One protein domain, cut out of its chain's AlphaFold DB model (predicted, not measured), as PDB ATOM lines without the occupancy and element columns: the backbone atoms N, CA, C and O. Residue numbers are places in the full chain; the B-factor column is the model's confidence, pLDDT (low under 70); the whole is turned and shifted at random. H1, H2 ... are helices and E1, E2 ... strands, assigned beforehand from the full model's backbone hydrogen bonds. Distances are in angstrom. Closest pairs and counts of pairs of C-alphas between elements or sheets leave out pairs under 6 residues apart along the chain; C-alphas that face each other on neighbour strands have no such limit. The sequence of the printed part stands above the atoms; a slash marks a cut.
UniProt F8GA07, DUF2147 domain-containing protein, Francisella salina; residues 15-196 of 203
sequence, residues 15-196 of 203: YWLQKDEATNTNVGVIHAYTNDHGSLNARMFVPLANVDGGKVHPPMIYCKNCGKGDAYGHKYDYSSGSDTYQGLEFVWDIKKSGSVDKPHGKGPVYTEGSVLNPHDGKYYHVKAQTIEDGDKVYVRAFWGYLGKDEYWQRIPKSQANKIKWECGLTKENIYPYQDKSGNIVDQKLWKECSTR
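What this domain is: This is residues 15 to 196 of the 203 residues of the protein "DUF2147 domain-containing protein" of Francisella salina (UniProt F8GA07). The model is a closed barrel of eight strands, with helix H1 packed on its outside over E1, E2 and E3, and helix H2 touching H1 and reaching the barrel with its residues 191 to 195. Two small hairpins, E4 with E5 and E6 with E7, lie in the excursion between E3 and E8, and the stretches 97 to 108 and 168 to 186, with no named element, hold the two ends of the longest distance. The printed part has 182 residues, with twelve named strands, E1 to E12, followed by H1 and H2; round the ring run E1, E2, E3, E8, E9, E10, E11, E12 and back to E1, all antiparallel. The class is mixed, helices and strands; the whole is compact, with a radius of gyration of the C-alphas of 16.2 A and spans of 50 by 33 by 33 A.

How they stand to each other: Begin at E1, residues 15 to 19, whose hairpin partner E2, residues 26 to 34, has N 30 and O 16 at 2.8 A, within hydrogen-bond range. E3, residues 40 to 47, is the next antiparallel neighbour, with N 31 and O 43 at 2.9 A; E1, E2 and E3 form a meander, each strand the antiparallel neighbour of the one before. E3 runs on into E4, residues 50 to 52, across a break of 2 residues, at 85 degrees. E4 and E5, residues 55 to 57, form a hairpin, with N 50 and O 57 at 2.9 A; look at Val 27 and Asn 50 for the closest C-alphas of E2 and E4, 6.1 A apart. The next hairpin is E6, residues 68 to 71, with E7, residues 74 to 77; N 71 and O 74 are 3.0 A apart, and the C-alphas of Ala 71 and Leu 116 are 7.2 A apart, the closest of E6 and E9, residues 109 to 116. E8, residues 89 to 96, joins the ring beside E3, with N 40 and O 94 at 2.8 A, and bends by 50 degrees at residue 93. E9 bends by 78 degrees at residue 112 and has N 111 and O 95 at 2.8 A from E8. A second meander runs from E8 and E9 through E10, residues 123 to 131, and E11, residues 136 to 143, to E12, residues 146 to 155; look for N 128 and O 110 at 2.9 A, N 127 and O 140 at 3.0 A, and N 139 and O 150 at 2.9 A. E12 closes the ring on E1, with N 17 and O 153 at 2.8 A. H1, residues 157 to 167, is on the barrel, outside it, at a height of 9.2 A over the sheet, slantwise to the strands at 41 degrees to E2 on the local plane; its closest C-alphas to E3 are Lys 164 and Val 46, 5.7 A apart. H2, residues 187 to 195, is also on the barrel, with the C-alphas of Asn 26 and Ser 194, the closest of E2 and H2, 4.9 A apart. H1 and H2 form a helical hairpin: they touch, closest at the C-alphas of Cys 167 and Cys 193, 5.8 A, and run opposite ways at a shallow tilt of 33 degrees, only just short of steep. In both helices every O i to N i+4 pair is within hydrogen-bond range.

Where its parts are: Find C-alpha 15 at (128.326, 167.291, 100.399), where E1 begins; it runs 13.3 A to C-alpha 19. E2 measures 24.4 A, E3 20.0 A, E8 18.3 A, E9 19.4 A, E10 24.3 A and E11 23.3 A; E4, E5, E6 and E7 are shorter. E12, the longest strand, runs 29.3 A from C-alpha 146 at (154.328, 166.590, 93.162). H1 spans 15.0 A and H2 11.9 A, ending at C-alpha 195 at (127.289, 157.560, 85.653).

The domain as a whole: The two C-alphas farthest apart are those of Gly 98 and Val 185, 49.8 A. The printed part has no cut. The links E7 to E8, E8 to E9 and H1 to H2 are long. The mean pLDDT of the printed part is 92.6; residue 81 and residues 99 to 104 are under 70.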
ATOM      1  N   TYR A  15     128.209 168.534 101.150       98.50
ATOM      2  CA  TYR A  15     128.326 167.291 100.399       98.50
ATOM      3  C   TYR A  15     128.825 167.575  98.987       98.50
ATOM      4  O   TYR A  15     128.362 168.516  98.336       98.50
ATOM      5  N   TRP A  16     129.754 166.744  98.531       98.56
ATOM      6  CA  TRP A  16     130.490 166.938  97.292       98.56
ATOM      7  C   TRP A  16     130.511 165.644  96.487       98.56
ATOM      8  O   TRP A  16     130.847 164.594  97.019       98.56
ATOM      9  N   LEU A  17     130.146 165.717  95.215       98.50
ATOM     10  CA  LEU A  17     130.276 164.632  94.257       98.50
ATOM     11  C   LEU A  17     131.659 164.704  93.607       98.50
ATOM     12  O   LEU A  17     131.988 165.686  92.938       98.50
ATOM     13  N   GLN A  18     132.447 163.657  93.800       97.88
ATOM     14  CA  GLN A  18     133.724 163.444  93.134       97.88
ATOM     15  C   GLN A  18     133.492 162.635  91.858       97.88
ATOM     16  O   GLN A  18     132.829 161.593  91.884       97.88
ATOM     17  N   LYS A  19     134.067 163.104  90.750       96.88
ATOM     18  CA  LYS A  19     134.081 162.391  89.473       96.88
ATOM     19  C   LYS A  19     135.514 162.152  89.023       96.88
ATOM     20  O   LYS A  19     136.376 163.004  89.231       96.88
ATOM     21  N   ASP A  20     135.747 161.009  88.396       95.19
ATOM     22  CA  ASP A  20     136.967 160.782  87.633       95.19
ATOM     23  C   ASP A  20     136.929 161.650  86.371       95.19
ATOM     24  O   ASP A  20     135.960 161.613  85.617       95.19
ATOM     25  N   GLU A  21     137.967 162.451  86.142       91.69
ATOM     26  CA  GLU A  21     137.989 163.427  85.047       91.69
ATOM     27  C   GLU A  21     138.040 162.755  83.669       91.69
ATOM     28  O   GLU A  21     137.393 163.215  82.730       91.69
ATOM     29  N   ALA A  22     138.770 161.642  83.548       92.06
ATOM     30  CA  ALA A  22     138.989 160.971  82.269       92.06
ATOM     31  C   ALA A  22     137.741 160.227  81.776       92.06
ATOM     32  O   ALA A  22     137.440 160.225  80.582       92.06
ATOM     33  N   THR A  23     137.018 159.583  82.691       94.50
ATOM     34  CA  THR A  23     135.846 158.753  82.372       94.50
ATOM     35  C   THR A  23     134.517 159.435  82.688       94.50
ATOM     36  O   THR A  23     133.469 158.930  82.287       94.50
ATOM     37  N   ASN A  24     134.539 160.566  83.402       94.88
ATOM     38  CA  ASN A  24     133.360 161.241  83.956       94.88
ATOM     39  C   ASN A  24     132.510 160.333  84.876       94.88
ATOM     40  O   ASN A  24     131.318 160.569  85.076       94.88
ATOM     41  N   THR A  25     133.125 159.290  85.439       97.81
ATOM     42  CA  THR A  25     132.490 158.340  86.360       97.81
ATOM     43  C   THR A  25     132.337 158.970  87.738       97.81
ATOM     44  O   THR A  25     133.278 159.576  88.247       97.81
ATOM     45  N   ASN A  26     131.189 158.784  88.385       98.31
ATOM     46  CA  ASN A  26     131.007 159.126  89.791       98.31
ATOM     47  C   ASN A  26     131.856 158.197  90.671       98.31
ATOM     48  O   ASN A  26     131.605 156.996  90.726       98.31
ATOM     49  N   VAL A  27     132.829 158.757  91.388       97.62
ATOM     50  CA  VAL A  27     133.736 157.998  92.268       97.62
ATOM     51  C   VAL A  27     133.182 157.931  93.685       97.62
ATOM     52  O   VAL A  27     133.184 156.872  94.313       97.62
ATOM     53  N   GLY A  28     132.627 159.035  94.184       98.12
ATOM     54  CA  GLY A  28     132.034 159.051  95.511       98.12
ATOM     55  C   GLY A  28     131.327 160.348  95.867       98.12
ATOM     56  O   GLY A  28     131.495 161.387  95.230       98.12
ATOM     57  N   VAL A  29     130.528 160.272  96.922       98.75
ATOM     58  CA  VAL A  29     129.987 161.419  97.640       98.75
ATOM     59  C   VAL A  29     130.813 161.612  98.899       98.75
ATOM     60  O   VAL A  29     130.942 160.700  99.710       98.75
ATOM     61  N   ILE A  30     131.325 162.816  99.094       98.75
ATOM     62  CA  ILE A  30     132.174 163.207 100.213       98.75
ATOM     63  C   ILE A  30     131.369 164.130 101.121       98.75
ATOM     64  O   ILE A  30     130.680 165.029 100.643       98.75
ATOM     65  N   HIS A  31     131.455 163.922 102.432       98.75
ATOM     66  CA  HIS A  31     130.891 164.830 103.428       98.75
ATOM     67  C   HIS A  31     132.020 165.581 104.125       98.75
ATOM     68  O   HIS A  31     132.756 164.978 104.906       98.75
ATOM     69  N   ALA A  32     132.123 166.881 103.858       98.31
ATOM     70  CA  ALA A  32     133.061 167.788 104.503       98.31
ATOM     71  C   ALA A  32     132.372 168.546 105.647       98.31
ATOM     72  O   ALA A  32     131.244 169.026 105.489       98.31
ATOM     73  N   TYR A  33     133.036 168.646 106.794       97.62
ATOM     74  CA  TYR A  33     132.482 169.245 108.005       97.62
ATOM     75  C   TYR A  33     133.571 169.861 108.880       97.62
ATOM     76  O   TYR A  33     134.710 169.405 108.894       97.62
ATOM     77  N   THR A  34     133.207 170.888 109.642       95.81
ATOM     78  CA  THR A  34     134.064 171.450 110.681       95.81
ATOM     79  C   THR A  34     133.980 170.570 111.925       95.81
ATOM     80  O   THR A  34     132.878 170.304 112.403       95.81
ATOM     81  N   ASN A  35     135.123 170.099 112.414       94.56
ATOM     82  CA  ASN A  35     135.229 169.332 113.650       94.56
ATOM     83  C   ASN A  35     135.135 170.242 114.890       94.56
ATOM     84  O   ASN A  35     135.103 171.471 114.780       94.56
ATOM     85  N   ASP A  36     135.119 169.642 116.081       93.44
ATOM     86  CA  ASP A  36     134.969 170.367 117.354       93.44
ATOM     87  C   ASP A  36     136.140 171.324 117.657       93.44
ATOM     88  O   ASP A  36     136.018 172.222 118.489       93.44
ATOM     89  N   HIS A  37     137.263 171.176 116.948       91.06
ATOM     90  CA  HIS A  37     138.437 172.046 117.040       91.06
ATOM     91  C   HIS A  37     138.434 173.189 116.013       91.06
ATOM     92  O   HIS A  37     139.363 173.996 115.986       91.06
ATOM     93  N   GLY A  38     137.398 173.293 115.174       91.69
ATOM     94  CA  GLY A  38     137.291 174.334 114.152       91.69
ATOM     95  C   GLY A  38     138.035 174.028 112.846       91.69
ATOM     96  O   GLY A  38     138.048 174.878 111.950       91.69
ATOM     97  N   SER A  39     138.617 172.835 112.703       94.81
ATOM     98  CA  SER A  39     139.275 172.390 111.471       94.81
ATOM     99  C   SER A  39     138.293 171.678 110.542       94.81
ATOM    100  O   SER A  39     137.305 171.097 110.984       94.81
ATOM    101  N   LEU A  40     138.543 171.722 109.237       96.44
ATOM    102  CA  LEU A  40     137.759 171.017 108.229       96.44
ATOM    103  C   LEU A  40     138.266 169.575 108.082       96.44
ATOM    104  O   LEU A  40     139.413 169.355 107.695       96.44
ATOM    105  N   ASN A  41     137.369 168.619 108.299       97.69
ATOM    106  CA  ASN A  41     137.564 167.206 108.001       97.69
ATOM    107  C   ASN A  41     136.640 166.782 106.854       97.69
ATOM    108  O   ASN A  41     135.661 167.465 106.529       97.69
ATOM    109  N   ALA A  42     136.918 165.627 106.252       98.12
ATOM    110  CA  ALA A  42     135.983 164.990 105.336       98.12
ATOM    111  C   ALA A  42     136.008 163.466 105.434       98.12
ATOM    112  O   ALA A  42     137.041 162.837 105.670       98.12
ATOM    113  N   ARG A  43     134.837 162.874 105.198       98.06
ATOM    114  CA  ARG A  43     134.638 161.424 105.152       98.06
ATOM    115  C   ARG A  43     133.975 160.982 103.862       98.06
ATOM    116  O   ARG A  43     133.184 161.733 103.280       98.06
ATOM    117  N   MET A  44     134.247 159.749 103.452       98.19
ATOM    118  CA  MET A  44     133.581 159.124 102.316       98.19
ATOM    119  C   MET A  44     132.131 158.831 102.708       98.19
ATOM    120  O   MET A  44     131.852 157.943 103.508       98.19
ATOM    121  N   PHE A  45     131.186 159.625 102.214       98.62
ATOM    122  CA  PHE A  45     129.774 159.482 102.562       98.62
ATOM    123  C   PHE A  45     129.123 158.311 101.823       98.62
ATOM    124  O   PHE A  45     128.359 157.568 102.441       98.62
ATOM    125  N   VAL A  46     129.445 158.160 100.532       98.44
ATOM    126  CA  VAL A  46     129.013 157.052  99.666       98.44
ATOM    127  C   VAL A  46     130.095 156.791  98.620       98.44
ATOM    128  O   VAL A  46     130.287 157.645  97.758       98.44
ATOM    129  N   PRO A  47     130.797 155.654  98.636       97.75
ATOM    130  CA  PRO A  47     131.640 155.271  97.512       97.75
ATOM    131  C   PRO A  47     130.750 154.786  96.354       97.75
ATOM    132  O   PRO A  47     129.795 154.040  96.572       97.75
ATOM    133  N   LEU A  48     131.024 155.243  95.132       98.25
ATOM    134  CA  LEU A  48     130.176 154.988  93.960       98.25
ATOM    135  C   LEU A  48     130.865 154.128  92.904       98.25
ATOM    136  O   LEU A  48     130.199 153.283  92.319       98.25
ATOM    137  N   ALA A  49     132.170 154.297  92.682       97.31
ATOM    138  CA  ALA A  49     132.953 153.462  91.773       97.31
ATOM    139  C   ALA A  49     134.458 153.631  92.007       97.31
ATOM    140  O   ALA A  49     134.901 154.648  92.537       97.31
ATOM    141  N   ASN A  50     135.234 152.664  91.521       95.06
ATOM    142  CA  ASN A  50     136.677 152.786  91.330       95.06
ATOM    143  C   ASN A  50     136.988 152.902  89.835       95.06
ATOM    144  O   ASN A  50     136.327 152.255  89.017       95.06
ATOM    145  N   VAL A  51     138.005 153.693  89.486       94.25
ATOM    146  CA  VAL A  51     138.499 153.821  88.109       94.25
ATOM    147  C   VAL A  51     139.987 153.493  88.069       94.25
ATOM    148  O   VAL A  51     140.814 154.293  88.495       94.25
ATOM    149  N   ASP A  52     140.325 152.330  87.513       90.94
ATOM    150  CA  ASP A  52     141.698 151.828  87.428       90.94
ATOM    151  C   ASP A  52     142.103 151.662  85.962       90.94
ATOM    152  O   ASP A  52     141.542 150.852  85.220       90.94
ATOM    153  N   GLY A  53     143.063 152.468  85.498       88.06
ATOM    154  CA  GLY A  53     143.490 152.447  84.091       88.06
ATOM    155  C   GLY A  53     142.339 152.699  83.104       88.06
ATOM    156  O   GLY A  53     142.295 152.082  82.041       88.06
ATOM    157  N   GLY A  54     141.378 153.549  83.487       90.62
ATOM    158  CA  GLY A  54     140.177 153.866  82.704       90.62
ATOM    159  C   GLY A  54     139.066 152.814  82.770       90.62
ATOM    160  O   GLY A  54     138.027 152.985  82.134       90.62
ATOM    161  N   LYS A  55     139.250 151.726  83.526       93.69
ATOM    162  CA  LYS A  55     138.218 150.710  83.733       93.69
ATOM    163  C   LYS A  55     137.432 151.011  84.998       93.69
ATOM    164  O   LYS A  55     138.014 151.283  86.041       93.69
ATOM    165  N   VAL A  56     136.110 150.940  84.885       95.75
ATOM    166  CA  VAL A  56     135.188 151.223  85.985       95.75
ATOM    167  C   VAL A  56     134.818 149.923  86.695       95.75
ATOM    168  O   VAL A  56     134.402 148.953  86.054       95.75
ATOM    169  N   HIS A  57     134.955 149.907  88.018       95.06
ATOM    170  CA  HIS A  57     134.702 148.744  88.867       95.06
ATOM    171  C   HIS A  57     133.869 149.135  90.091       95.06
ATOM    172  O   HIS A  57     133.937 150.293  90.516       95.06
ATOM    173  N   PRO A  58     133.123 148.191  90.696       95.25
ATOM    174  CA  PRO A  58     132.474 148.430  91.974       95.25
ATOM    175  C   PRO A  58     133.460 148.952  93.024       95.25
ATOM    176  O   PRO A  58     134.612 148.504  93.065       95.25
ATOM    177  N   PRO A  59     133.022 149.883  93.880       94.81
ATOM    178  CA  PRO A  59     133.849 150.397  94.947       94.81
ATOM    179  C   PRO A  59     134.213 149.291  95.935       94.81
ATOM    180  O   PRO A  59     133.441 148.378  96.229       94.81
ATOM    181  N   MET A  60     135.406 149.405  96.497       92.44
ATOM    182  CA  MET A  60     135.852 148.525  97.573       92.44
ATOM    183  C   MET A  60     135.070 148.782  98.867       92.44
ATOM    184  O   MET A  60     134.636 149.900  99.137       92.44
ATOM    185  N   ILE A  61     134.923 147.747  99.693       94.44
ATOM    186  CA  ILE A  61     134.344 147.859 101.043       94.44
ATOM    187  C   ILE A  61     135.453 148.063 102.080       94.44
ATOM    188  O   ILE A  61     135.316 148.865 102.997       94.44
ATOM    189  N   TYR A  62     136.562 147.344 101.912       93.94
ATOM    190  CA  TYR A  62     137.727 147.331 102.792       93.94
ATOM    191  C   TYR A  62     139.007 147.224 101.959       93.94
ATOM    192  O   TYR A  62     138.971 146.769 100.814       93.94
ATOM    193  N   CYS A  63     140.148 147.598 102.541       92.00
ATOM    194  CA  CYS A  63     141.460 147.347 101.942       92.00
ATOM    195  C   CYS A  63     142.317 146.488 102.863       92.00
ATOM    196  O   CYS A  63     142.919 146.983 103.808       92.00
ATOM    197  N   LYS A  64     142.450 145.197 102.560       89.88
ATOM    198  CA  LYS A  64     143.177 144.264 103.432       89.88
ATOM    199  C   LYS A  64     144.633 144.675 103.696       89.88
ATOM    200  O   LYS A  64     145.120 144.521 104.809       89.88
ATOM    201  N   ASN A  65     145.319 145.191 102.675       89.69
ATOM    202  CA  ASN A  65     146.754 145.480 102.744       89.69
ATOM    203  C   ASN A  65     147.077 146.943 103.074       89.69
ATOM    204  O   ASN A  65     148.216 147.243 103.411       89.69
ATOM    205  N   CYS A  66     146.106 147.844 102.944       87.75
ATOM    206  CA  CYS A  66     146.313 149.285 103.079       87.75
ATOM    207  C   CYS A  66     145.322 149.962 104.025       87.75
ATOM    208  O   CYS A  66     145.450 151.142 104.320       87.75
ATOM    209  N   GLY A  67     144.338 149.213 104.519       89.88
ATOM    210  CA  GLY A  67     143.225 149.741 105.285       89.88
ATOM    211  C   GLY A  67     143.528 149.987 106.747       89.88
ATOM    212  O   GLY A  67     142.595 150.239 107.488       89.88
ATOM    213  N   LYS A  68     144.784 149.898 107.187       92.94
ATOM    214  CA  LYS A  68     145.167 150.177 108.569       92.94
ATOM    215  C   LYS A  68     146.438 150.999 108.616       92.94
ATOM    216  O   LYS A  68     147.436 150.624 108.005       92.94
ATOM    217  N   GLY A  69     146.420 152.068 109.400       91.75
ATOM    218  CA  GLY A  69     147.581 152.928 109.545       91.75
ATOM    219  C   GLY A  69     147.348 154.097 110.483       91.75
ATOM    220  O   GLY A  69     146.379 154.137 111.243       91.75
ATOM    221  N   ASP A  70     148.285 155.032 110.420       90.94
ATOM    222  CA  ASP A  70     148.280 156.286 111.156       90.94
ATOM    223  C   ASP A  70     148.768 157.383 110.200       90.94
ATOM    224  O   ASP A  70     149.900 157.331 109.712       90.94
ATOM    225  N   ALA A  71     147.889 158.328 109.871       84.94
ATOM    226  CA  ALA A  71     148.222 159.496 109.066       84.94
ATOM    227  C   ALA A  71     148.363 160.703 110.000       84.94
ATOM    228  O   ALA A  71     147.367 161.281 110.414       84.94
ATOM    229  N   TYR A  72     149.596 161.081 110.346       83.75
ATOM    230  CA  TYR A  72     149.891 162.246 111.198       83.75
ATOM    231  C   TYR A  72     149.162 162.275 112.562       83.75
ATOM    232  O   TYR A  72     148.819 163.342 113.063       83.75
ATOM    233  N   GLY A  73     148.946 161.120 113.189       87.75
ATOM    234  CA  GLY A  73     148.214 160.959 114.449       87.75
ATOM    235  C   GLY A  73     146.775 160.463 114.270       87.75
ATOM    236  O   GLY A  73     146.129 160.095 115.255       87.75
ATOM    237  N   HIS A  74     146.268 160.411 113.034       90.44
ATOM    238  CA  HIS A  74     144.932 159.913 112.716       90.44
ATOM    239  C   HIS A  74     144.980 158.426 112.383       90.44
ATOM    240  O   HIS A  74     145.302 158.018 111.264       90.44
ATOM    241  N   LYS A  75     144.649 157.599 113.377       92.00
ATOM    242  CA  LYS A  75     144.523 156.152 113.196       92.00
ATOM    243  C   LYS A  75     143.271 155.819 112.397       92.00
ATOM    244  O   LYS A  75     142.196 156.336 112.686       92.00
ATOM    245  N   TYR A  76     143.409 154.898 111.455       91.62
ATOM    246  CA  TYR A  76     142.299 154.363 110.672       91.62
ATOM    247  C   TYR A  76     142.405 152.837 110.573       91.62
ATOM    248  O   TYR A  76     143.515 152.299 110.538       91.62
ATOM    249  N   ASP A  77     141.264 152.138 110.544       92.81
ATOM    250  CA  ASP A  77     141.203 150.683 110.336       92.81
ATOM    251  C   ASP A  77     139.923 150.236 109.597       92.81
ATOM    252  O   ASP A  77     138.909 149.895 110.199       92.81
ATOM    253  N   TYR A  78     140.002 150.191 108.270       92.00
ATOM    254  CA  TYR A  78     139.041 149.582 107.347       92.00
ATOM    255  C   TYR A  78     139.670 148.375 106.620       92.00
ATOM    256  O   TYR A  78     139.383 148.101 105.449       92.00
ATOM    257  N   SER A  79     140.585 147.659 107.290       90.81
ATOM    258  CA  SER A  79     141.289 146.506 106.708       90.81
ATOM    259  C   SER A  79     140.427 145.239 106.658       90.81
ATOM    260  O   SER A  79     140.496 144.490 105.679       90.81
ATOM    261  N   SER A  80     139.575 145.041 107.669       75.06
ATOM    262  CA  SER A  80     138.427 144.123 107.681       75.06
ATOM    263  C   SER A  80     137.689 144.228 109.023       75.06
ATOM    264  O   SER A  80     138.280 143.921 110.058       75.06
ATOM    265  N   GLY A  81     136.401 144.581 109.026       69.75
ATOM    266  CA  GLY A  81     135.529 144.385 110.193       69.75
ATOM    267  C   GLY A  81     134.976 145.659 110.835       69.75
ATOM    268  O   GLY A  81     133.781 145.897 110.703       69.75
ATOM    269  N   SER A  82     135.793 146.423 111.572       74.56
ATOM    270  CA  SER A  82     135.306 147.514 112.442       74.56
ATOM    271  C   SER A  82     134.730 148.697 111.673       74.56
ATOM    272  O   SER A  82     133.640 149.156 112.005       74.56
ATOM    273  N   ASP A  83     135.437 149.136 110.633       87.69
ATOM    274  CA  ASP A  83     135.015 150.215 109.752       87.69
ATOM    275  C   ASP A  83     135.008 149.748 108.293       87.69
ATOM    276  O   ASP A  83     135.639 148.757 107.908       87.69
ATOM    277  N   THR A  84     134.284 150.491 107.462       94.62
ATOM    278  CA  THR A  84     134.267 150.298 106.010       94.62
ATOM    279  C   THR A  84     134.731 151.568 105.323       94.62
ATOM    280  O   THR A  84     134.750 152.643 105.923       94.62
ATOM    281  N   TYR A  85     135.048 151.465 104.034       94.88
ATOM    282  CA  TYR A  85     135.350 152.638 103.230       94.88
ATOM    283  C   TYR A  85     134.189 153.646 103.245       94.88
ATOM    284  O   TYR A  85     134.414 154.848 103.357       94.88
ATOM    285  N   GLN A  86     132.934 153.179 103.240       97.00
ATOM    286  CA  GLN A  86     131.795 154.052 103.508       97.00
ATOM    287  C   GLN A  86     131.792 154.487 104.983       97.00
ATOM    288  O   GLN A  86     131.598 153.688 105.894       97.00
ATOM    289  N   GLY A  87     131.931 155.789 105.211       95.81
ATOM    290  CA  GLY A  87     132.005 156.402 106.536       95.81
ATOM    291  C   GLY A  87     133.425 156.740 106.985       95.81
ATOM    292  O   GLY A  87     133.556 157.546 107.904       95.81
ATOM    293  N   LEU A  88     134.451 156.208 106.310       95.69
ATOM    294  CA  LEU A  88     135.855 156.477 106.607       95.69
ATOM    295  C   LEU A  88     136.149 157.976 106.505       95.69
ATOM    296  O   LEU A  88     135.978 158.581 105.443       95.69
ATOM    297  N   GLU A  89     136.603 158.570 107.605       96.19
ATOM    298  CA  GLU A  89     137.275 159.866 107.564       96.19
ATOM    299  C   GLU A  89     138.616 159.680 106.855       96.19
ATOM    300  O   GLU A  89     139.365 158.767 107.187       96.19
ATOM    301  N   PHE A  90     138.874 160.486 105.830       95.69
ATOM    302  CA  PHE A  90     140.074 160.365 104.994       95.69
ATOM    303  C   PHE A  90     140.743 161.716 104.748       95.69
ATOM    304  O   PHE A  90     141.766 161.779 104.080       95.69
ATOM    305  N   VAL A  91     140.162 162.796 105.269       96.75
ATOM    306  CA  VAL A  91     140.714 164.146 105.257       96.75
ATOM    307  C   VAL A  91     140.631 164.683 106.673       96.75
ATOM    308  O   VAL A  91     139.538 164.715 107.246       96.75
ATOM    309  N   TRP A  92     141.759 165.150 107.194       96.75
ATOM    310  CA  TRP A  92     141.879 165.583 108.579       96.75
ATOM    311  C   TRP A  92     142.516 166.958 108.709       96.75
ATOM    312  O   TRP A  92     143.490 167.279 108.022       96.75
ATOM    313  N   ASP A  93     141.962 167.724 109.643       95.19
ATOM    314  CA  ASP A  93     142.516 168.931 110.238       95.19
ATOM    315  C   ASP A  93     142.954 170.017 109.249       95.19
ATOM    316  O   ASP A  93     143.909 170.759 109.490       95.19
ATOM    317  N   ILE A  94     142.220 170.178 108.138       94.50
ATOM    318  CA  ILE A  94     142.487 171.286 107.224       94.50
ATOM    319  C   ILE A  94     142.024 172.600 107.866       94.50
ATOM    320  O   ILE A  94     140.839 172.817 108.125       94.50
ATOM    321  N   LYS A  95     142.941 173.535 108.086       93.31
ATOM    322  CA  LYS A  95     142.642 174.843 108.672       93.31
ATOM    323  C   LYS A  95     142.213 175.835 107.611       93.31
ATOM    324  O   LYS A  95     142.856 175.963 106.571       93.31
ATOM    325  N   LYS A  96     141.168 176.609 107.901       91.44
ATOM    326  CA  LYS A  96     140.795 177.768 107.085       91.44
ATOM    327  C   LYS A  96     141.913 178.812 107.163       91.44
ATOM    328  O   LYS A  96     142.158 179.388 108.220       91.44
ATOM    329  N   SER A  97     142.580 179.056 106.044       84.88
ATOM    330  CA  SER A  97     143.591 180.096 105.918       84.88
ATOM    331  C   SER A  97     142.934 181.478 105.882       84.88
ATOM    332  O   SER A  97     141.860 181.668 105.307       84.88
ATOM    333  N   GLY A  98     143.603 182.464 106.484       70.75
ATOM    334  CA  GLY A  98     143.251 183.881 106.338       70.75
ATOM    335  C   GLY A  98     143.644 184.464 104.974       70.75
ATOM    336  O   GLY A  98     143.298 185.605 104.671       70.75
ATOM    337  N   SER A  99     144.371 183.704 104.150       64.75
ATOM    338  CA  SER A  99     144.819 184.115 102.823       64.75
ATOM    339  C   SER A  99     143.842 183.680 101.732       64.75
ATOM    340  O   SER A  99     143.289 182.584 101.756       64.75
ATOM    341  N   VAL A 100     143.676 184.536 100.726       62.06
ATOM    342  CA  VAL A 100     143.048 184.184  99.449       62.06
ATOM    343  C   VAL A 100     144.128 183.658  98.507       62.06
ATOM    344  O   VAL A 100     144.949 184.428  98.008       62.06
ATOM    345  N   ASP A 101     144.123 182.353  98.258       61.56
ATOM    346  CA  ASP A 101     144.818 181.729  97.132       61.56
ATOM    347  C   ASP A 101     143.976 182.136  95.919       61.56
ATOM    348  O   ASP A 101     142.881 181.635  95.681       61.56
ATOM    349  N   LYS A 102     144.418 183.172  95.206       61.00
ATOM    350  CA  LYS A 102     143.669 183.741  94.077       61.00
ATOM    351  C   LYS A 102     143.677 182.929  92.766       61.00
ATOM    352  O   LYS A 102     142.865 183.293  91.914       61.00
ATOM    353  N   PRO A 103     144.520 181.898  92.522       67.56
ATOM    354  CA  PRO A 103     144.541 181.244  91.221       67.56
ATOM    355  C   PRO A 103     143.308 180.372  90.964       67.56
ATOM    356  O   PRO A 103     142.986 180.164  89.799       67.56
ATOM    357  N   HIS A 104     142.593 179.899  91.997       68.44
ATOM    358  CA  HIS A 104     141.458 178.984  91.806       68.44
ATOM    359  C   HIS A 104     140.088 179.602  92.133       68.44
ATOM    360  O   HIS A 104     139.088 179.175  91.558       68.44
ATOM    361  N   GLY A 105     139.991 180.634  92.981       71.06
ATOM    362  CA  GLY A 105     138.700 181.273  93.256       71.06
ATOM    363  C   GLY A 105     138.711 182.371  94.320       71.06
ATOM    364  O   GLY A 105     139.755 182.849  94.754       71.06
ATOM    365  N   LYS A 106     137.504 182.795  94.721       76.19
ATOM    366  CA  LYS A 106     137.269 183.797  95.781       76.19
ATOM    367  C   LYS A 106     136.828 183.186  97.115       76.19
ATOM    368  O   LYS A 106     136.696 183.919  98.091       76.19
ATOM    369  N   GLY A 107     136.563 181.880  97.155       83.75
ATOM    370  CA  GLY A 107     136.194 181.192  98.384       83.75
ATOM    371  C   GLY A 107     137.374 181.056  99.350       83.75
ATOM    372  O   GLY A 107     138.528 181.263  98.950       83.75
ATOM    373  N   PRO A 108     137.113 180.716 100.625       88.12
ATOM    374  CA  PRO A 108     138.168 180.502 101.596       88.12
ATOM    375  C   PRO A 108     139.097 179.372 101.179       88.12
ATOM    376  O   PRO A 108     138.657 178.348 100.651       88.12
ATOM    377  N   VAL A 109     140.375 179.556 101.477       91.25
ATOM    378  CA  VAL A 109     141.387 178.522 101.304       91.25
ATOM    379  C   VAL A 109     141.488 177.722 102.586       91.25
ATOM    380  O   VAL A 109     141.414 178.281 103.678       91.25
ATOM    381  N   TYR A 110     141.691 176.423 102.452       93.19
ATOM    382  CA  TYR A 110     141.941 175.503 103.544       93.19
ATOM    383  C   TYR A 110     143.311 174.847 103.316       93.19
ATOM    384  O   TYR A 110     143.571 174.343 102.223       93.19
ATOM    385  N   THR A 111     144.195 174.879 104.315       92.81
ATOM    386  CA  THR A 111     145.579 174.362 104.267       92.81
ATOM    387  C   THR A 111     145.941 173.560 105.523       92.81
ATOM    388  O   THR A 111     145.160 173.491 106.459       92.81
ATOM    389  N   GLU A 112     147.152 172.993 105.573       89.00
ATOM    390  CA  GLU A 112     147.744 172.341 106.764       89.00
ATOM    391  C   GLU A 112     147.112 171.013 107.212       89.00
ATOM    392  O   GLU A 112     147.464 170.510 108.274       89.00
ATOM    393  N   GLY A 113     146.238 170.415 106.405       91.62
ATOM    394  CA  GLY A 113     145.665 169.109 106.713       91.62
ATOM    395  C   GLY A 113     146.396 167.949 106.045       91.62
ATOM    396  O   GLY A 113     147.365 168.120 105.290       91.62
ATOM    397  N   SER A 114     145.848 166.757 106.256       94.25
ATOM    398  CA  SER A 114     146.264 165.543 105.560       94.25
ATOM    399  C   SER A 114     145.098 164.847 104.869       94.25
ATOM    400  O   SER A 114     143.939 165.019 105.246       94.25
ATOM    401  N   VAL A 115     145.413 164.084 103.825       95.19
ATOM    402  CA  VAL A 115     144.457 163.251 103.095       95.19
ATOM    403  C   VAL A 115     145.030 161.857 102.887       95.19
ATOM    404  O   VAL A 115     146.182 161.722 102.480       95.19
ATOM    405  N   LEU A 116     144.230 160.832 103.154       94.56
ATOM    406  CA  LEU A 116     144.502 159.431 102.856       94.56
ATOM    407  C   LEU A 116     143.992 159.099 101.451       94.56
ATOM    408  O   LEU A 116     142.840 159.385 101.124       94.56
ATOM    409  N   ASN A 117     144.821 158.442 100.643       91.69
ATOM    410  CA  ASN A 117     144.351 157.690  99.491       91.69
ATOM    411  C   ASN A 117     143.906 156.295  99.971       91.69
ATOM    412  O   ASN A 117     144.743 155.465 100.337       91.69
ATOM    413  N   PRO A 118     142.596 156.009  99.968       88.00
ATOM    414  CA  PRO A 118     142.070 154.785 100.551       88.00
ATOM    415  C   PRO A 118     142.457 153.524  99.761       88.00
ATOM    416  O   PRO A 118     142.354 152.423 100.303       88.00
ATOM    417  N   HIS A 119     142.911 153.658  98.512       86.31
ATOM    418  CA  HIS A 119     143.265 152.526  97.650       86.31
ATOM    419  C   HIS A 119     144.680 151.989  97.882       86.31
ATOM    420  O   HIS A 119     144.935 150.817  97.611       86.31
ATOM    421  N   ASP A 120     145.602 152.827  98.365       88.62
ATOM    422  CA  ASP A 120     147.000 152.445  98.594       88.62
ATOM    423  C   ASP A 120     147.478 152.669 100.039       88.62
ATOM    424  O   ASP A 120     148.571 152.220 100.387       88.62
ATOM    425  N   GLY A 121     146.672 153.313 100.891       89.12
ATOM    426  CA  GLY A 121     147.006 153.586 102.292       89.12
ATOM    427  C   GLY A 121     148.003 154.733 102.478       89.12
ATOM    428  O   GLY A 121     148.409 155.034 103.604       89.12
ATOM    429  N   LYS A 122     148.431 155.381 101.388       91.62
ATOM    430  CA  LYS A 122     149.360 156.509 101.442       91.62
ATOM    431  C   LYS A 122     148.613 157.776 101.795       91.62
ATOM    432  O   LYS A 122     147.469 157.978 101.400       91.62
ATOM    433  N   TYR A 123     149.302 158.668 102.484       92.44
ATOM    434  CA  TYR A 123     148.766 159.962 102.858       92.44
ATOM    435  C   TYR A 123     149.616 161.095 102.292       92.44
ATOM    436  O   TYR A 123     150.811 160.949 102.030       92.44
ATOM    437  N   TYR A 124     148.969 162.236 102.109       93.62
ATOM    438  CA  TYR A 124     149.527 163.418 101.471       93.62
ATOM    439  C   TYR A 124     149.114 164.659 102.255       93.62
ATOM    440  O   TYR A 124     148.147 164.631 103.020       93.62
ATOM    441  N   HIS A 125     149.819 165.767 102.050       94.12
ATOM    442  CA  HIS A 125     149.289 167.061 102.461       94.12
ATOM    443  C   HIS A 125     148.106 167.424 101.574       94.12
ATOM    444  O   HIS A 125     148.076 167.065 100.393       94.12
ATOM    445  N   VAL A 126     147.150 168.159 102.134       94.69
ATOM    446  CA  VAL A 126     145.981 168.617 101.387       94.69
ATOM    447  C   VAL A 126     145.796 170.122 101.504       94.69
ATOM    448  O   VAL A 126     145.986 170.724 102.564       94.69
ATOM    449  N   LYS A 127     145.405 170.730 100.386       92.88
ATOM    450  CA  LYS A 127     144.809 172.063 100.360       92.88
ATOM    451  C   LYS A 127     143.505 172.022  99.579       92.88
ATOM    452  O   LYS A 127     143.371 171.233  98.645       92.88
ATOM    453  N   ALA A 128     142.561 172.875  99.947       94.56
ATOM    454  CA  ALA A 128     141.283 172.977  99.263       94.56
ATOM    455  C   ALA A 128     140.820 174.429  99.160       94.56
ATOM    456  O   ALA A 128     141.168 175.265  99.991       94.56
ATOM    457  N   GLN A 129     140.013 174.731  98.152       93.44
ATOM    458  CA  GLN A 129     139.379 176.033  98.004       93.44
ATOM    459  C   GLN A 129     138.029 175.874  97.321       93.44
ATOM    460  O   GLN A 129     137.915 175.198  96.302       93.44
ATOM    461  N   THR A 130     136.994 176.512  97.857       92.50
ATOM    462  CA  THR A 130     135.717 176.618  97.150       92.50
ATOM    463  C   THR A 130     135.826 177.631  96.013       92.50
ATOM    464  O   THR A 130     136.371 178.729  96.155       92.50
ATOM    465  N   ILE A 131     135.299 177.250  94.858       92.69
ATOM    466  CA  ILE A 131     135.376 178.002  93.603       92.69
ATOM    467  C   ILE A 131     133.975 178.083  92.985       92.69
ATOM    468  O   ILE A 131     133.046 177.454  93.492       92.69
ATOM    469  N   GLU A 132     133.812 178.871  91.917       91.75
ATOM    470  CA  GLU A 132     132.518 179.026  91.218       91.75
ATOM    471  C   GLU A 132     131.366 179.347  92.193       91.75
ATOM    472  O   GLU A 132     130.385 178.621  92.284       91.75
ATOM    473  N   ASP A 133     131.543 180.380  93.025       89.06
ATOM    474  CA  ASP A 133     130.573 180.796  94.055       89.06
ATOM    475  C   ASP A 133     130.124 179.664  95.006       89.06
ATOM    476  O   ASP A 133     129.024 179.662  95.568       89.06
ATOM    477  N   GLY A 134     131.020 178.695  95.212       91.56
ATOM    478  CA  GLY A 134     130.817 177.548  96.080       91.56
ATOM    479  C   GLY A 134     130.151 176.354  95.406       91.56
ATOM    480  O   GLY A 134     129.853 175.394  96.109       91.56
ATOM    481  N   ASP A 135     129.913 176.368  94.094       94.06
ATOM    482  CA  ASP A 135     129.390 175.204  93.362       94.06
ATOM    483  C   ASP A 135     130.422 174.094  93.164       94.06
ATOM    484  O   ASP A 135     130.056 172.929  92.988       94.06
ATOM    485  N   LYS A 136     131.710 174.428  93.266       95.62
ATOM    486  CA  LYS A 136     132.797 173.453  93.248       95.62
ATOM    487  C   LYS A 136     133.773 173.673  94.392       95.62
ATOM    488  O   LYS A 136     133.884 174.765  94.953       95.62
ATOM    489  N   VAL A 137     134.521 172.624  94.700       95.69
ATOM    490  CA  VAL A 137     135.723 172.700  95.522       95.69
ATOM    491  C   VAL A 137     136.890 172.140  94.724       95.69
ATOM    492  O   VAL A 137     136.817 171.041  94.183       95.69
ATOM    493  N   TYR A 138     137.942 172.940  94.621       94.81
ATOM    494  CA  TYR A 138     139.257 172.500  94.192       94.81
ATOM    495  C   TYR A 138     139.951 171.835  95.379       94.81
ATOM    496  O   TYR A 138     139.956 172.397  96.478       94.81
ATOM    497  N   VAL A 139     140.536 170.664  95.162       95.00
ATOM    498  CA  VAL A 139     141.273 169.901  96.170       95.00
ATOM    499  C   VAL A 139     142.596 169.465  95.570       95.00
ATOM    500  O   VAL A 139     142.638 168.960  94.455       95.00
ATOM    501  N   ARG A 140     143.684 169.635  96.316       94.31
ATOM    502  CA  ARG A 140     145.004 169.145  95.922       94.31
ATOM    503  C   ARG A 140     145.597 168.283  97.010       94.31
ATOM    504  O   ARG A 140     145.819 168.776  98.114       94.31
ATOM    505  N   ALA A 141     145.922 167.047  96.653       93.75
ATOM    506  CA  ALA A 141     146.757 166.150  97.443       93.75
ATOM    507  C   ALA A 141     148.203 166.238  96.932       93.75
ATOM    508  O   ALA A 141     148.432 166.147  95.723       93.75
ATOM    509  N   PHE A 142     149.186 166.442  97.809       92.19
ATOM    510  CA  PHE A 142     150.573 166.657  97.389       92.19
ATOM    511  C   PHE A 142     151.627 166.157  98.385       92.19
ATOM    512  O   PHE A 142     151.404 166.088  99.594       92.19
ATOM    513  N   TRP A 143     152.809 165.856  97.847       87.81
ATOM    514  CA  TRP A 143     154.051 165.627  98.586       87.81
ATOM    515  C   TRP A 143     155.160 166.452  97.927       87.81
ATOM    516  O   TRP A 143     155.573 166.184  96.797       87.81
ATOM    517  N   GLY A 144     155.667 167.467  98.632       85.88
ATOM    518  CA  GLY A 144     156.629 168.406  98.051       85.88
ATOM    519  C   GLY A 144     156.032 169.125  96.835       85.88
ATOM    520  O   GLY A 144     154.964 169.724  96.936       85.88
ATOM    521  N   TYR A 145     156.708 169.058  95.684       83.62
ATOM    522  CA  TYR A 145     156.261 169.692  94.435       83.62
ATOM    523  C   TYR A 145     155.312 168.819  93.590       83.62
ATOM    524  O   TYR A 145     154.657 169.334  92.683       83.62
ATOM    525  N   LEU A 146     155.211 167.516  93.875       87.88
ATOM    526  CA  LEU A 146     154.328 166.590  93.162       87.88
ATOM    527  C   LEU A 146     152.946 166.564  93.816       87.88
ATOM    528  O   LEU A 146     152.827 166.578  95.039       87.88
ATOM    529  N   GLY A 147     151.894 166.493  93.009       88.31
ATOM    530  CA  GLY A 147     150.535 166.385  93.522       88.31
ATOM    531  C   GLY A 147     149.512 166.129  92.431       88.31
ATOM    532  O   GLY A 147     149.823 166.226  91.243       88.31
ATOM    533  N   LYS A 148     148.296 165.811  92.865       91.25
ATOM    534  CA  LYS A 148     147.120 165.635  92.019       91.25
ATOM    535  C   LYS A 148     146.071 166.661  92.421       91.25
ATOM    536  O   LYS A 148     145.824 166.860  93.612       91.25
ATOM    537  N   ASP A 149     145.488 167.292  91.415       93.00
ATOM    538  CA  ASP A 149     144.377 168.219  91.558       93.00
ATOM    539  C   ASP A 149     143.063 167.493  91.253       93.00
ATOM    540  O   ASP A 149     143.003 166.649  90.359       93.00
ATOM    541  N   GLU A 150     142.015 167.831  91.992       93.75
ATOM    542  CA  GLU A 150     140.661 167.336  91.791       93.75
ATOM    543  C   GLU A 150     139.640 168.460  91.967       93.75
ATOM    544  O   GLU A 150     139.873 169.447  92.670       93.75
ATOM    545  N   TYR A 151     138.483 168.282  91.334       95.12
ATOM    546  CA  TYR A 151     137.370 169.217  91.402       95.12
ATOM    547  C   TYR A 151     136.102 168.456  91.755       95.12
ATOM    548  O   TYR A 151     135.651 167.599  90.994       95.12
ATOM    549  N   TRP A 152     135.513 168.767  92.905       97.50
ATOM    550  CA  TRP A 152     134.280 168.122  93.348       97.50
ATOM    551  C   TRP A 152     133.108 169.087  93.227       97.50
ATOM    552  O   TRP A 152     133.244 170.285  93.478       97.50
ATOM    553  N   GLN A 153     131.950 168.567  92.835       97.81
ATOM    554  CA  GLN A 153     130.747 169.361  92.585       97.81
ATOM    555  C   GLN A 153     129.839 169.339  93.810       97.81
ATOM    556  O   GLN A 153     129.585 168.274  94.372       97.81
ATOM    557  N   ARG A 154     129.323 170.488  94.244       97.56
ATOM    558  CA  ARG A 154     128.427 170.537  95.403       97.56
ATOM    559  C   ARG A 154     127.112 169.830  95.086       97.56
ATOM    560  O   ARG A 154     126.517 170.060  94.037       97.56
ATOM    561  N   ILE A 155     126.613 169.045  96.038       98.00
ATOM    562  CA  ILE A 155     125.256 168.493  95.995       98.00
ATOM    563  C   ILE A 155     124.485 168.807  97.288       98.00
ATOM    564  O   ILE A 155     125.088 168.935  98.360       98.00
ATOM    565  N   PRO A 156     123.146 168.938  97.235       96.88
ATOM    566  CA  PRO A 156     122.333 169.096  98.437       96.88
ATOM    567  C   PRO A 156     122.436 167.883  99.371       96.88
ATOM    568  O   PRO A 156     122.509 166.741  98.921       96.88
ATOM    569  N   LYS A 157     122.329 168.109 100.686       97.75
ATOM    570  CA  LYS A 157     122.283 167.026 101.688       97.75
ATOM    571  C   LYS A 157     121.158 166.019 101.418       97.75
ATOM    572  O   LYS A 157     121.351 164.823 101.606       97.75
ATOM    573  N   SER A 158     119.988 166.492 100.980       98.00
ATOM    574  CA  SER A 158     118.864 165.627 100.601       98.00
ATOM    575  C   SER A 158     119.242 164.683  99.461       98.00
ATOM    576  O   SER A 158     118.982 163.488  99.560       98.00
ATOM    577  N   GLN A 159     119.923 165.198  98.434       98.31
ATOM    578  CA  GLN A 159     120.415 164.402  97.315       98.31
ATOM    579  C   GLN A 159     121.478 163.400  97.765       98.31
ATOM    580  O   GLN A 159     121.381 162.224  97.434       98.31
ATOM    581  N   ALA A 160     122.453 163.829  98.572       98.62
ATOM    582  CA  ALA A 160     123.463 162.929  99.124       98.62
ATOM    583  C   ALA A 160     122.820 161.762  99.894       98.62
ATOM    584  O   ALA A 160     123.211 160.613  99.710       98.62
ATOM    585  N   ASN A 161     121.807 162.039 100.722       98.62
ATOM    586  CA  ASN A 161     121.084 161.008 101.466       98.62
ATOM    587  C   ASN A 161     120.327 160.034 100.552       98.62
ATOM    588  O   ASN A 161     120.350 158.836 100.821       98.62
ATOM    589  N   LYS A 162     119.692 160.523  99.478       98.50
ATOM    590  CA  LYS A 162     119.057 159.658  98.470       98.50
ATOM    591  C   LYS A 162     120.084 158.765  97.776       98.50
ATOM    592  O   LYS A 162     119.883 157.562  97.710       98.50
ATOM    593  N   ILE A 163     121.222 159.326  97.356       98.69
ATOM    594  CA  ILE A 163     122.324 158.546  96.770       98.69
ATOM    595  C   ILE A 163     122.807 157.477  97.755       98.69
ATOM    596  O   ILE A 163     123.007 156.332  97.369       98.69
ATOM    597  N   LYS A 164     122.959 157.814  99.041       98.56
ATOM    598  CA  LYS A 164     123.353 156.836 100.061       98.56
ATOM    599  C   LYS A 164     122.347 155.698 100.199       98.56
ATOM    600  O   LYS A 164     122.758 154.566 100.410       98.56
ATOM    601  N   TRP A 165     121.060 156.007 100.118       98.00
ATOM    602  CA  TRP A 165     120.000 155.012 100.213       98.00
ATOM    603  C   TRP A 165     119.971 154.075  98.998       98.00
ATOM    604  O   TRP A 165     119.915 152.864  99.178       98.00
ATOM    605  N   GLU A 166     120.063 154.624  97.786       98.12
ATOM    606  CA  GLU A 166     119.929 153.853  96.538       98.12
ATOM    607  C   GLU A 166     121.228 153.150  96.108       98.12
ATOM    608  O   GLU A 166     121.199 152.058  95.549       98.12
ATOM    609  N   CYS A 167     122.385 153.771  96.358       98.50
ATOM    610  CA  CYS A 167     123.683 153.325  95.843       98.50
ATOM    611  C   CYS A 167     124.677 152.916  96.934       98.50
ATOM    612  O   CYS A 167     125.701 152.304  96.626       98.50
ATOM    613  N   GLY A 168     124.428 153.302  98.186       97.88
ATOM    614  CA  GLY A 168     125.370 153.110  99.280       97.88
ATOM    615  C   GLY A 168     125.353 151.708  99.862       97.88
ATOM    616  O   GLY A 168     124.399 150.948  99.717       97.88
ATOM    617  N   LEU A 169     126.435 151.381 100.560       96.50
ATOM    618  CA  LEU A 169     126.617 150.091 101.213       96.50
ATOM    619  C   LEU A 169     125.523 149.862 102.271       96.50
ATOM    620  O   LEU A 169     125.295 150.739 103.118       96.50
ATOM    621  N   THR A 170     124.871 148.695 102.245       95.19
ATOM    622  CA  THR A 170     123.871 148.316 103.253       95.19
ATOM    623  C   THR A 170     124.523 147.913 104.581       95.19
ATOM    624  O   THR A 170     125.744 147.820 104.703       95.19
ATOM    625  N   LYS A 171     123.702 147.644 105.606       92.19
ATOM    626  CA  LYS A 171     124.180 147.178 106.923       92.19
ATOM    627  C   LYS A 171     124.855 145.807 106.858       92.19
ATOM    628  O   LYS A 171     125.650 145.471 107.728       92.19
ATOM    629  N   GLU A 172     124.534 145.029 105.834       92.56
ATOM    630  CA  GLU A 172     125.101 143.714 105.557       92.56
ATOM    631  C   GLU A 172     126.426 143.806 104.787       92.56
ATOM    632  O   GLU A 172     126.980 142.772 104.422       92.56
ATOM    633  N   ASN A 173     126.941 145.020 104.552       93.56
ATOM    634  CA  ASN A 173     128.132 145.282 103.750       93.56
ATOM    635  C   ASN A 173     128.004 144.762 102.312       93.56
ATOM    636  O   ASN A 173     128.921 144.142 101.780       93.56
ATOM    637  N   ILE A 174     126.857 145.014 101.681       95.38
ATOM    638  CA  ILE A 174     126.592 144.655 100.285       95.38
ATOM    639  C   ILE A 174     126.091 145.910  99.575       95.38
ATOM    640  O   ILE A 174     125.314 146.674 100.148       95.38
ATOM    641  N   TYR A 175     126.552 146.165  98.351       97.56
ATOM    642  CA  TYR A 175     125.975 147.243  97.549       97.56
ATOM    643  C   TYR A 175     124.644 146.786  96.932       97.56
ATOM    644  O   TYR A 175     124.549 145.630  96.524       97.56
ATOM    645  N   PRO A 176     123.629 147.659  96.789       97.81
ATOM    646  CA  PRO A 176     122.290 147.265  96.333       97.81
ATOM    647  C   PRO A 176     122.237 146.579  94.957       97.81
ATOM    648  O   PRO A 176     121.303 145.838  94.672       97.81
ATOM    649  N   TYR A 177     123.254 146.792  94.120       98.00
ATOM    650  CA  TYR A 177     123.400 146.177  92.798       98.00
ATOM    651  C   TYR A 177     124.241 144.885  92.786       98.00
ATOM    652  O   TYR A 177     124.502 144.343  91.708       98.00
ATOM    653  N   GLN A 178     124.687 144.389  93.947       97.81
ATOM    654  CA  GLN A 178     125.530 143.198  94.083       97.81
ATOM    655  C   GLN A 178     124.855 142.049  94.843       97.81
ATOM    656  O   GLN A 178     123.987 142.253  95.689       97.81
ATOM    657  N   ASP A 179     125.306 140.822  94.570       96.31
ATOM    658  CA  ASP A 179     125.066 139.670  95.441       96.31
ATOM    659  C   ASP A 179     126.070 139.610  96.615       96.31
ATOM    660  O   ASP A 179     127.015 140.394  96.713       96.31
ATOM    661  N   LYS A 180     125.896 138.631  97.514       93.69
ATOM    662  CA  LYS A 180     126.792 138.400  98.668       93.69
ATOM    663  C   LYS A 180     128.235 138.046  98.285       93.69
ATOM    664  O   LYS A 180     129.113 138.106  99.141       93.69
ATOM    665  N   SER A 181     128.470 137.639  97.040       93.56
ATOM    666  CA  SER A 181     129.800 137.317  96.517       93.56
ATOM    667  C   SER A 181     130.466 138.533  95.861       93.56
ATOM    668  O   SER A 181     131.603 138.428  95.410       93.56
ATOM    669  N   GLY A 182     129.773 139.677  95.799       92.88
ATOM    670  CA  GLY A 182     130.241 140.901  95.151       92.88
ATOM    671  C   GLY A 182     130.003 140.942  93.637       92.88
ATOM    672  O   GLY A 182     130.479 141.868  92.975       92.88
ATOM    673  N   ASN A 183     129.270 139.983  93.061       96.44
ATOM    674  CA  ASN A 183     128.943 140.019  91.636       96.44
ATOM    675  C   ASN A 183     127.834 141.036  91.381       96.44
ATOM    676  O   ASN A 183     126.855 141.083  92.120       96.44
ATOM    677  N   ILE A 184     127.953 141.813  90.304       97.69
ATOM    678  CA  ILE A 184     126.906 142.755  89.895       97.69
ATOM    679  C   ILE A 184     125.722 141.968  89.325       97.69
ATOM    680  O   ILE A 184     125.834 141.364  88.256       97.69
ATOM    681  N   VAL A 185     124.584 142.024  90.016       98.12
ATOM    682  CA  VAL A 185     123.321 141.384  89.610       98.12
ATOM    683  C   VAL A 185     122.300 142.385  89.067       98.12
ATOM    684  O   VAL A 185     121.430 141.995  88.292       98.12
ATOM    685  N   ASP A 186     122.447 143.676  89.387       98.31
ATOM    686  CA  ASP A 186     121.665 144.767  88.795       98.31
ATOM    687  C   ASP A 186     122.573 145.730  88.015       98.31
ATOM    688  O   ASP A 186     123.100 146.719  88.527       98.31
ATOM    689  N   GLN A 187     122.755 145.436  86.726       98.12
ATOM    690  CA  GLN A 187     123.564 146.259  85.823       98.12
ATOM    691  C   GLN A 187     122.982 147.660  85.606       98.12
ATOM    692  O   GLN A 187     123.727 148.603  85.326       98.12
ATOM    693  N   LYS A 188     121.655 147.810  85.710       98.25
ATOM    694  CA  LYS A 188     120.991 149.095  85.488       98.25
ATOM    695  C   LYS A 188     121.288 150.029  86.653       98.25
ATOM    696  O   LYS A 188     121.758 151.141  86.413       98.25
ATOM    697  N   LEU A 189     121.078 149.559  87.881       98.31
ATOM    698  CA  LEU A 189     121.362 150.336  89.084       98.31
ATOM    699  C   LEU A 189     122.859 150.640  89.209       98.31
ATOM    700  O   LEU A 189     123.229 151.778  89.485       98.31
ATOM    701  N   TRP A 190     123.729 149.669  88.909       98.19
ATOM    702  CA  TRP A 190     125.176 149.904  88.868       98.19
ATOM    703  C   TRP A 190     125.551 151.065  87.935       98.19
ATOM    704  O   TRP A 190     126.272 151.992  88.323       98.19
ATOM    705  N   LYS A 191     125.035 151.043  86.701       97.50
ATOM    706  CA  LYS A 191     125.279 152.104  85.719       97.50
ATOM    707  C   LYS A 191     124.725 153.445  86.193       97.50
ATOM    708  O   LYS A 191     125.378 154.470  86.012       97.50
ATOM    709  N   GLU A 192     123.541 153.449  86.794       97.75
ATOM    710  CA  GLU A 192     122.927 154.663  87.326       97.75
ATOM    711  C   GLU A 192     123.794 155.294  88.421       97.75
ATOM    712  O   GLU A 192     124.167 156.461  88.308       97.75
ATOM    713  N   CYS A 193     124.221 154.510  89.410       98.12
ATOM    714  CA  CYS A 193     125.078 154.982  90.497       98.12
ATOM    715  C   CYS A 193     126.429 155.527  89.999       98.12
ATOM    716  O   CYS A 193     126.883 156.583  90.450       98.12
ATOM    717  N   SER A 194     127.048 154.846  89.033       97.69
ATOM    718  CA  SER A 194     128.383 155.197  88.530       97.69
ATOM    719  C   SER A 194     128.395 156.303  87.467       97.69
ATOM    720  O   SER A 194     129.446 156.903  87.257       97.69
ATOM    721  N   THR A 195     127.274 156.620  86.801       97.00
ATOM    722  CA  THR A 195     127.289 157.560  85.653       97.00
ATOM    723  C   THR A 195     126.203 158.638  85.636       97.00
ATOM    724  O   THR A 195     126.318 159.581  84.849       97.00
ATOM    725  N   ARG A 196     125.157 158.565  86.476       97.19
ATOM    726  CA  ARG A 196     124.106 159.601  86.516       97.19
ATOM    727  C   ARG A 196     124.704 160.953  86.905       97.19
ATOM    728  O   ARG A 196     125.451 161.059  87.877       97.19
TER     729      ARG A 196